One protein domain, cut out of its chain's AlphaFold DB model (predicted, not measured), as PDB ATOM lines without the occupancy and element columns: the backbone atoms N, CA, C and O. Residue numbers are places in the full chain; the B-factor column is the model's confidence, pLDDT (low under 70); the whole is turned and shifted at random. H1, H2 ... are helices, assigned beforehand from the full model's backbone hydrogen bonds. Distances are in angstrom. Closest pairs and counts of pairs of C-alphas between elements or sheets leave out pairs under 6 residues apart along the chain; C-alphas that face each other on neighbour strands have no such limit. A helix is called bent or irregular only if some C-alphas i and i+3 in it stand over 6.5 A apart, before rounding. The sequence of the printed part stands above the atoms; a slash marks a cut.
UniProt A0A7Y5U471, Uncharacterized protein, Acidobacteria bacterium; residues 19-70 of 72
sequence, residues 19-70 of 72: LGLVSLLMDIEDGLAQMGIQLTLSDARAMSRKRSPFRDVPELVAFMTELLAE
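Overview. This is residues 19 to 70 of the 72 residues of an uncharacterized protein of Acidobacteria bacterium (UniProt A0A7Y5U471). What does the model look like at first sight? Two helices, H1 and H3, slant past each other with a gap between them; the link of residues 35 to 43 folds back from the end of H1 and runs through the middle between them, to the one-turn helix H2. From H2, residues 48 to 56 loop round to the start of H3, and the three helices stand about this middle without touching one another. What is it made of, and how large is it? The printed part has 52 residues with three named helices, H1, H2 and H3 in that order along the chain, and no named strand, in the class all helix. It is compact, with a radius of gyration of the C-alphas of 10.6 A, and rounded, spanning 30 by 27 by 20 A.

Arrangement. How does the first helix stand to the other two? H1, residues 19 to 34, is apart from H2, residues 44 to 47. It is also apart from H3, residues 57 to 69. How near do the second and third helices come? H2 and H3 are apart, but only just: their closest C-alphas are 8.4 A from each other. What do the backbone N and O atoms show? In H1 and H3 every O i to N i+4 pair is within hydrogen-bond range. H2, with 4 residues, is too short for such a pair; its 1 pair of O i and N i+3 is within range.

Along the chain. Where does the first helix run? H1 begins at C-alpha 19, at (7.193, -23.858, -56.725), and ends at C-alpha 34, at (-5.887, -34.734, -41.757), 22.7 A from first to last C-alpha. It is the longest helix, with 16 residues. Where is the short helix? H2 runs from Ala 44 to Met 47, 5.1 A from first to last C-alpha. Where does the last helix end? H3 runs 18.5 A from the C-alpha of Val 57 to that of Ala 69, at (-13.926, -17.456, -40.066). No helix is bent or irregular.

Size, cuts and confidence. How far apart are the extremes? The two C-alphas farthest apart are those of Gln 34 and Lys 50, at 30.7 A, and the first and last printed C-alphas, of Leu 19 and Glu 70, are 27.3 A apart. Is there a cut, or a long link? The printed part has no cut, and both links, H1 to H2 and H2 to H3, are short, with 9 residues each. Where is confidence low? The mean pLDDT of the printed part is 82.8, but residues 44 to 51, of which 44 to 47 belong to H2, are under 70.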
ATOM      1  N   LEU A  19       7.535 -22.436 -56.840       85.94
ATOM      2  CA  LEU A  19       7.193 -23.858 -56.725       85.94
ATOM      3  C   LEU A  19       7.305 -24.343 -55.278       85.94
ATOM      4  O   LEU A  19       6.426 -25.060 -54.808       85.94
ATOM      5  N   GLY A  20       8.341 -23.912 -54.561       87.88
ATOM      6  CA  GLY A  20       8.514 -24.165 -53.136       87.88
ATOM      7  C   GLY A  20       7.377 -23.569 -52.312       87.88
ATOM      8  O   GLY A  20       6.899 -24.214 -51.383       87.88
ATOM      9  N   LEU A  21       6.878 -22.389 -52.698       85.94
ATOM     10  CA  LEU A  21       5.667 -21.823 -52.111       85.94
ATOM     11  C   LEU A  21       4.457 -22.735 -52.344       85.94
ATOM     12  O   LEU A  21       3.768 -23.067 -51.390       85.94
ATOM     13  N   VAL A  22       4.201 -23.165 -53.582       86.38
ATOM     14  CA  VAL A  22       3.063 -24.055 -53.876       86.38
ATOM     15  C   VAL A  22       3.157 -25.365 -53.090       86.38
ATOM     16  O   VAL A  22       2.157 -25.789 -52.522       86.38
ATOM     17  N   SER A  23       4.349 -25.963 -52.997       89.81
ATOM     18  CA  SER A  23       4.576 -27.167 -52.187       89.81
ATOM     19  C   SER A  23       4.252 -26.925 -50.714       89.81
ATOM     20  O   SER A  23       3.523 -27.708 -50.120       89.81
ATOM     21  N   LEU A  24       4.727 -25.813 -50.141       88.81
ATOM     22  CA  LEU A  24       4.428 -25.447 -48.757       88.81
ATOM     23  C   LEU A  24       2.919 -25.299 -48.525       88.81
ATOM     24  O   LEU A  24       2.411 -25.743 -47.501       88.81
ATOM     25  N   LEU A  25       2.200 -24.670 -49.461       88.25
ATOM     26  CA  LEU A  25       0.750 -24.519 -49.353       88.25
ATOM     27  C   LEU A  25       0.046 -25.877 -49.378       88.25
ATOM     28  O   LEU A  25      -0.794 -26.117 -48.517       88.25
ATOM     29  N   MET A  26       0.430 -26.772 -50.293       90.00
ATOM     30  CA  MET A  26      -0.119 -28.130 -50.364       90.00
ATOM     31  C   MET A  26       0.135 -28.923 -49.075       90.00
ATOM     32  O   MET A  26      -0.779 -29.572 -48.574       90.00
ATOM     33  N   ASP A  27       1.341 -28.833 -48.508       92.38
ATOM     34  CA  ASP A  27       1.691 -29.520 -47.258       92.38
ATOM     35  C   ASP A  27       0.845 -29.012 -46.074       92.38
ATOM     36  O   ASP A  27       0.414 -29.791 -45.222       92.38
ATOM     37  N   ILE A  28       0.584 -27.700 -46.018       90.81
ATOM     38  CA  ILE A  28      -0.278 -27.098 -44.992       90.81
ATOM     39  C   ILE A  28      -1.731 -27.549 -45.177       90.81
ATOM     40  O   ILE A  28      -2.372 -27.939 -44.202       90.81
ATOM     41  N   GLU A  29      -2.251 -27.505 -46.404       91.44
ATOM     42  CA  GLU A  29      -3.614 -27.940 -46.724       91.44
ATOM     43  C   GLU A  29      -3.831 -29.417 -46.375       91.44
ATOM     44  O   GLU A  29      -4.824 -29.745 -45.726       91.44
ATOM     45  N   ASP A  30      -2.894 -30.300 -46.733       93.38
ATOM     46  CA  ASP A  30      -2.973 -31.724 -46.396       93.38
ATOM     47  C   ASP A  30      -2.926 -31.933 -44.876       93.38
ATOM     48  O   ASP A  30      -3.782 -32.615 -44.311       93.38
ATOM     49  N   GLY A  31      -2.006 -31.263 -44.172       93.19
ATOM     50  CA  GLY A  31      -1.930 -31.323 -42.710       93.19
ATOM     51  C   GLY A  31      -3.224 -30.877 -42.014       93.19
ATOM     52  O   GLY A  31      -3.662 -31.506 -41.049       93.19
ATOM     53  N   LEU A  32      -3.869 -29.822 -42.519       91.00
ATOM     54  CA  LEU A  32      -5.174 -29.359 -42.040       91.00
ATOM     55  C   LEU A  32      -6.289 -30.359 -42.369       91.00
ATOM     56  O   LEU A  32      -7.117 -30.660 -41.502       91.00
ATOM     57  N   ALA A  33      -6.282 -30.929 -43.574       92.00
ATOM     58  CA  ALA A  33      -7.264 -31.914 -44.007       92.00
ATOM     59  C   ALA A  33      -7.228 -33.179 -43.136       92.00
ATOM     60  O   ALA A  33      -8.286 -33.696 -42.769       92.00
ATOM     61  N   GLN A  34      -6.039 -33.627 -42.713       94.38
ATOM     62  CA  GLN A  34      -5.887 -34.734 -41.757       94.38
ATOM     63  C   GLN A  34      -6.515 -34.430 -40.384       94.38
ATOM     64  O   GLN A  34      -6.925 -35.345 -39.671       94.38
ATOM     65  N   MET A  35      -6.636 -33.152 -40.014       92.00
ATOM     66  CA  MET A  35      -7.336 -32.706 -38.802       92.00
ATOM     67  C   MET A  35      -8.838 -32.457 -39.028       92.00
ATOM     68  O   MET A  35      -9.534 -32.022 -38.112       92.00
ATOM     69  N   GLY A  36      -9.351 -32.730 -40.231       90.62
ATOM     70  CA  GLY A  36     -10.742 -32.485 -40.612       90.62
ATOM     71  C   GLY A  36     -11.043 -31.032 -40.994       90.62
ATOM     72  O   GLY A  36     -12.210 -30.675 -41.139       90.62
ATOM     73  N   ILE A  37     -10.017 -30.197 -41.164       89.38
ATOM     74  CA  ILE A  37     -10.152 -28.802 -41.583       89.38
ATOM     75  C   ILE A  37      -9.945 -28.738 -43.096       89.38
ATOM     76  O   ILE A  37      -8.833 -28.918 -43.582       89.38
ATOM     77  N   GLN A  38     -11.011 -28.472 -43.853       87.00
ATOM     78  CA  GLN A  38     -10.893 -28.234 -45.292       87.00
ATOM     79  C   GLN A  38     -10.627 -26.755 -45.551       87.00
ATOM     80  O   GLN A  38     -11.501 -25.914 -45.347       87.00
ATOM     81  N   LEU A  39      -9.407 -26.450 -45.984       86.25
ATOM     82  CA  LEU A  39      -8.953 -25.102 -46.290       86.25
ATOM     83  C   LEU A  39      -8.288 -25.099 -47.664       86.25
ATOM     84  O   LEU A  39      -7.464 -25.965 -47.934       86.25
ATOM     85  N   THR A  40      -8.610 -24.112 -48.498       85.81
ATOM     86  CA  THR A  40      -7.964 -23.923 -49.804       85.81
ATOM     87  C   THR A  40      -7.207 -22.600 -49.800       85.81
ATOM     88  O   THR A  40      -7.781 -21.528 -49.995       85.81
ATOM     89  N   LEU A  41      -5.900 -22.669 -49.574       83.56
ATOM     90  CA  LEU A  41      -4.966 -21.547 -49.636       83.56
ATOM     91  C   LEU A  41      -4.687 -21.129 -51.077       83.56
ATOM     92  O   LEU A  41      -4.451 -19.949 -51.340       83.56
ATOM     93  N   SER A  42      -4.740 -22.075 -52.018       73.38
ATOM     94  CA  SER A  42      -4.504 -21.826 -53.443       73.38
ATOM     95  C   SER A  42      -5.702 -21.222 -54.193       73.38
ATOM     96  O   SER A  42      -5.689 -21.177 -55.425       73.38
ATOM     97  N   ASP A  43      -6.758 -20.791 -53.497       72.00
ATOM     98  CA  ASP A  43      -7.935 -20.190 -54.130       72.00
ATOM     99  C   ASP A  43      -7.532 -18.906 -54.891       72.00
ATOM    100  O   ASP A  43      -6.692 -18.116 -54.445       72.00
ATOM    101  N   ALA A  44      -8.151 -18.668 -56.049       54.19
ATOM    102  CA  ALA A  44      -7.967 -17.472 -56.868       54.19
ATOM    103  C   ALA A  44      -8.115 -16.169 -56.056       54.19
ATOM    104  O   ALA A  44      -7.454 -15.172 -56.359       54.19
ATOM    105  N   ARG A  45      -8.921 -16.193 -54.984       58.69
ATOM    106  CA  ARG A  45      -9.083 -15.091 -54.021       58.69
ATOM    107  C   ARG A  45      -7.787 -14.726 -53.284       58.69
ATOM    108  O   ARG A  45      -7.566 -13.548 -53.007       58.69
ATOM    109  N   ALA A  46      -6.915 -15.693 -52.996       59.97
ATOM    110  CA  ALA A  46      -5.608 -15.462 -52.376       59.97
ATOM    111  C   ALA A  46      -4.629 -14.798 -53.357       59.97
ATOM    112  O   ALA A  46      -3.910 -13.863 -53.001       59.97
ATOM    113  N   MET A  47      -4.656 -15.245 -54.617       63.44
ATOM    114  CA  MET A  47      -3.771 -14.776 -55.690       63.44
ATOM    115  C   MET A  47      -4.165 -13.398 -56.246       63.44
ATOM    116  O   MET A  47      -3.321 -12.702 -56.807       63.44
ATOM    117  N   SER A  48      -5.422 -12.966 -56.074       57.22
ATOM    118  CA  SER A  48      -5.904 -11.650 -56.522       57.22
ATOM    119  C   SER A  48      -5.836 -10.551 -55.453       57.22
ATOM    120  O   SER A  48      -6.222  -9.408 -55.718       57.22
ATOM    121  N   ARG A  49      -5.401 -10.860 -54.223       63.88
ATOM    122  CA  ARG A  49      -5.304  -9.867 -53.143       63.88
ATOM    123  C   ARG A  49      -4.178  -8.870 -53.432       63.88
ATOM    124  O   ARG A  49      -3.054  -9.243 -53.741       63.88
ATOM    125  N   LYS A  50      -4.464  -7.572 -53.244       58.25
ATOM    126  CA  LYS A  50      -3.485  -6.467 -53.390       58.25
ATOM    127  C   LYS A  50      -2.223  -6.643 -52.534       58.25
ATOM    128  O   LYS A  50      -1.195  -6.049 -52.842       58.25
ATOM    129  N   ARG A  51      -2.317  -7.407 -51.446       66.12
ATOM    130  CA  ARG A  51      -1.218  -7.730 -50.540       66.12
ATOM    131  C   ARG A  51      -1.136  -9.250 -50.462       66.12
ATOM    132  O   ARG A  51      -2.086  -9.874 -49.999       66.12
ATOM    133  N   SER A  52      -0.043  -9.817 -50.975       73.94
ATOM    134  CA  SER A  52       0.148 -11.268 -51.003       73.94
ATOM    135  C   SER A  52       0.152 -11.815 -49.569       73.94
ATOM    136  O   SER A  52       0.992 -11.371 -48.779       73.94
ATOM    137  N   PRO A  53      -0.751 -12.751 -49.218       81.06
ATOM    138  CA  PRO A  53      -0.784 -13.370 -47.891       81.06
ATOM    139  C   PRO A  53       0.414 -14.301 -47.650       81.06
ATOM    140  O   PRO A  53       0.653 -14.726 -46.531       81.06
ATOM    141  N   PHE A  54       1.197 -14.595 -48.690       85.75
ATOM    142  CA  PHE A  54       2.315 -15.534 -48.649       85.75
ATOM    143  C   PHE A  54       3.667 -14.865 -48.379       85.75
ATOM    144  O   PHE A  54       4.708 -15.456 -48.646       85.75
ATOM    145  N   ARG A  55       3.686 -13.603 -47.931       84.75
ATOM    146  CA  ARG A  55       4.934 -12.843 -47.770       84.75
ATOM    147  C   ARG A  55       5.785 -13.370 -46.617       84.75
ATOM    148  O   ARG A  55       6.996 -13.493 -46.763       84.75
ATOM    149  N   ASP A  56       5.161 -13.668 -45.488       88.00
ATOM    150  CA  ASP A  56       5.792 -14.122 -44.252       88.00
ATOM    151  C   ASP A  56       4.784 -14.954 -43.433       88.00
ATOM    152  O   ASP A  56       3.602 -15.045 -43.775       88.00
ATOM    153  N   VAL A  57       5.274 -15.623 -42.386       88.12
ATOM    154  CA  VAL A  57       4.460 -16.505 -41.529       88.12
ATOM    155  C   VAL A  57       3.268 -15.777 -40.874       88.12
ATOM    156  O   VAL A  57       2.165 -16.326 -40.932       88.12
ATOM    157  N   PRO A  58       3.407 -14.566 -40.290       88.81
ATOM    158  CA  PRO A  58       2.280 -13.879 -39.658       88.81
ATOM    159  C   PRO A  58       1.153 -13.545 -40.639       88.81
ATOM    160  O   PRO A  58      -0.015 -13.796 -40.334       88.81
ATOM    161  N   GLU A  59       1.486 -13.032 -41.828       88.00
ATOM    162  CA  GLU A  59       0.500 -12.735 -42.867       88.00
ATOM    163  C   GLU A  59      -0.228 -14.009 -43.345       88.00
ATOM    164  O   GLU A  59      -1.443 -13.969 -43.568       88.00
ATOM    165  N   LEU A  60       0.474 -15.144 -43.439       88.00
ATOM    166  CA  LEU A  60      -0.124 -16.428 -43.813       88.00
ATOM    167  C   LEU A  60      -1.107 -16.924 -42.746       88.00
ATOM    168  O   LEU A  60      -2.224 -17.322 -43.072       88.00
ATOM    169  N   VAL A  61      -0.727 -16.871 -41.468       88.75
ATOM    170  CA  VAL A  61      -1.596 -17.284 -40.352       88.75
ATOM    171  C   VAL A  61      -2.841 -16.402 -40.261       88.75
ATOM    172  O   VAL A  61      -3.946 -16.918 -40.063       88.75
ATOM    173  N   ALA A  62      -2.693 -15.089 -40.455       88.38
ATOM    174  CA  ALA A  62      -3.827 -14.174 -40.522       88.38
ATOM    175  C   ALA A  62      -4.783 -14.564 -41.660       88.38
ATOM    176  O   ALA A  62      -5.989 -14.662 -41.442       88.38
ATOM    177  N   PHE A  63      -4.248 -14.878 -42.843       86.50
ATOM    178  CA  PHE A  63      -5.051 -15.317 -43.980       86.50
ATOM    179  C   PHE A  63      -5.793 -16.634 -43.717       86.50
ATOM    180  O   PHE A  63      -6.986 -16.728 -43.995       86.50
ATOM    181  N   MET A  64      -5.127 -17.628 -43.121       88.06
ATOM    182  CA  MET A  64      -5.773 -18.884 -42.723       88.06
ATOM    183  C   MET A  64      -6.913 -18.647 -41.732       88.06
ATOM    184  O   MET A  64      -7.984 -19.228 -41.864       88.06
ATOM    185  N   THR A  65      -6.703 -17.755 -40.764       88.25
ATOM    186  CA  THR A  65      -7.715 -17.417 -39.755       88.25
ATOM    187  C   THR A  65      -8.934 -16.743 -40.386       88.25
ATOM    188  O   THR A  65     -10.062 -17.057 -40.019       88.25
ATOM    189  N   GLU A  66      -8.725 -15.846 -41.353       86.62
ATOM    190  CA  GLU A  66      -9.813 -15.214 -42.109       86.62
ATOM    191  C   GLU A  66     -10.639 -16.243 -42.887       86.62
ATOM    192  O   GLU A  66     -11.865 -16.200 -42.835       86.62
ATOM    193  N   LEU A  67      -9.977 -17.180 -43.571       84.75
ATOM    194  CA  LEU A  67     -10.650 -18.238 -44.324       84.75
ATOM    195  C   LEU A  67     -11.465 -19.171 -43.414       84.75
ATOM    196  O   LEU A  67     -12.571 -19.558 -43.769       84.75
ATOM    197  N   LEU A  68     -10.948 -19.502 -42.228       84.38
ATOM    198  CA  LEU A  68     -11.661 -20.326 -41.243       84.38
ATOM    199  C   LEU A  68     -12.848 -19.606 -40.591       84.38
ATOM    200  O   LEU A  68     -13.753 -20.257 -40.075       84.38
ATOM    201  N   ALA A  69     -12.831 -18.272 -40.575       85.44
ATOM    202  CA  ALA A  69     -13.926 -17.456 -40.066       85.44
ATOM    203  C   ALA A  69     -15.026 -17.209 -41.115       85.44
ATOM    204  O   ALA A  69     -16.091 -16.695 -40.761       85.44
ATOM    205  N   GLU A  70     -14.786 -17.540 -42.388       74.44
ATOM    206  CA  GLU A  70     -15.777 -17.401 -43.451       74.44
ATOM    207  C   GLU A  70     -16.858 -18.492 -43.270       74.44
ATOM    208  O   GLU A  70     -16.529 -19.680 -43.224       74.44
TER     209      GLU A  70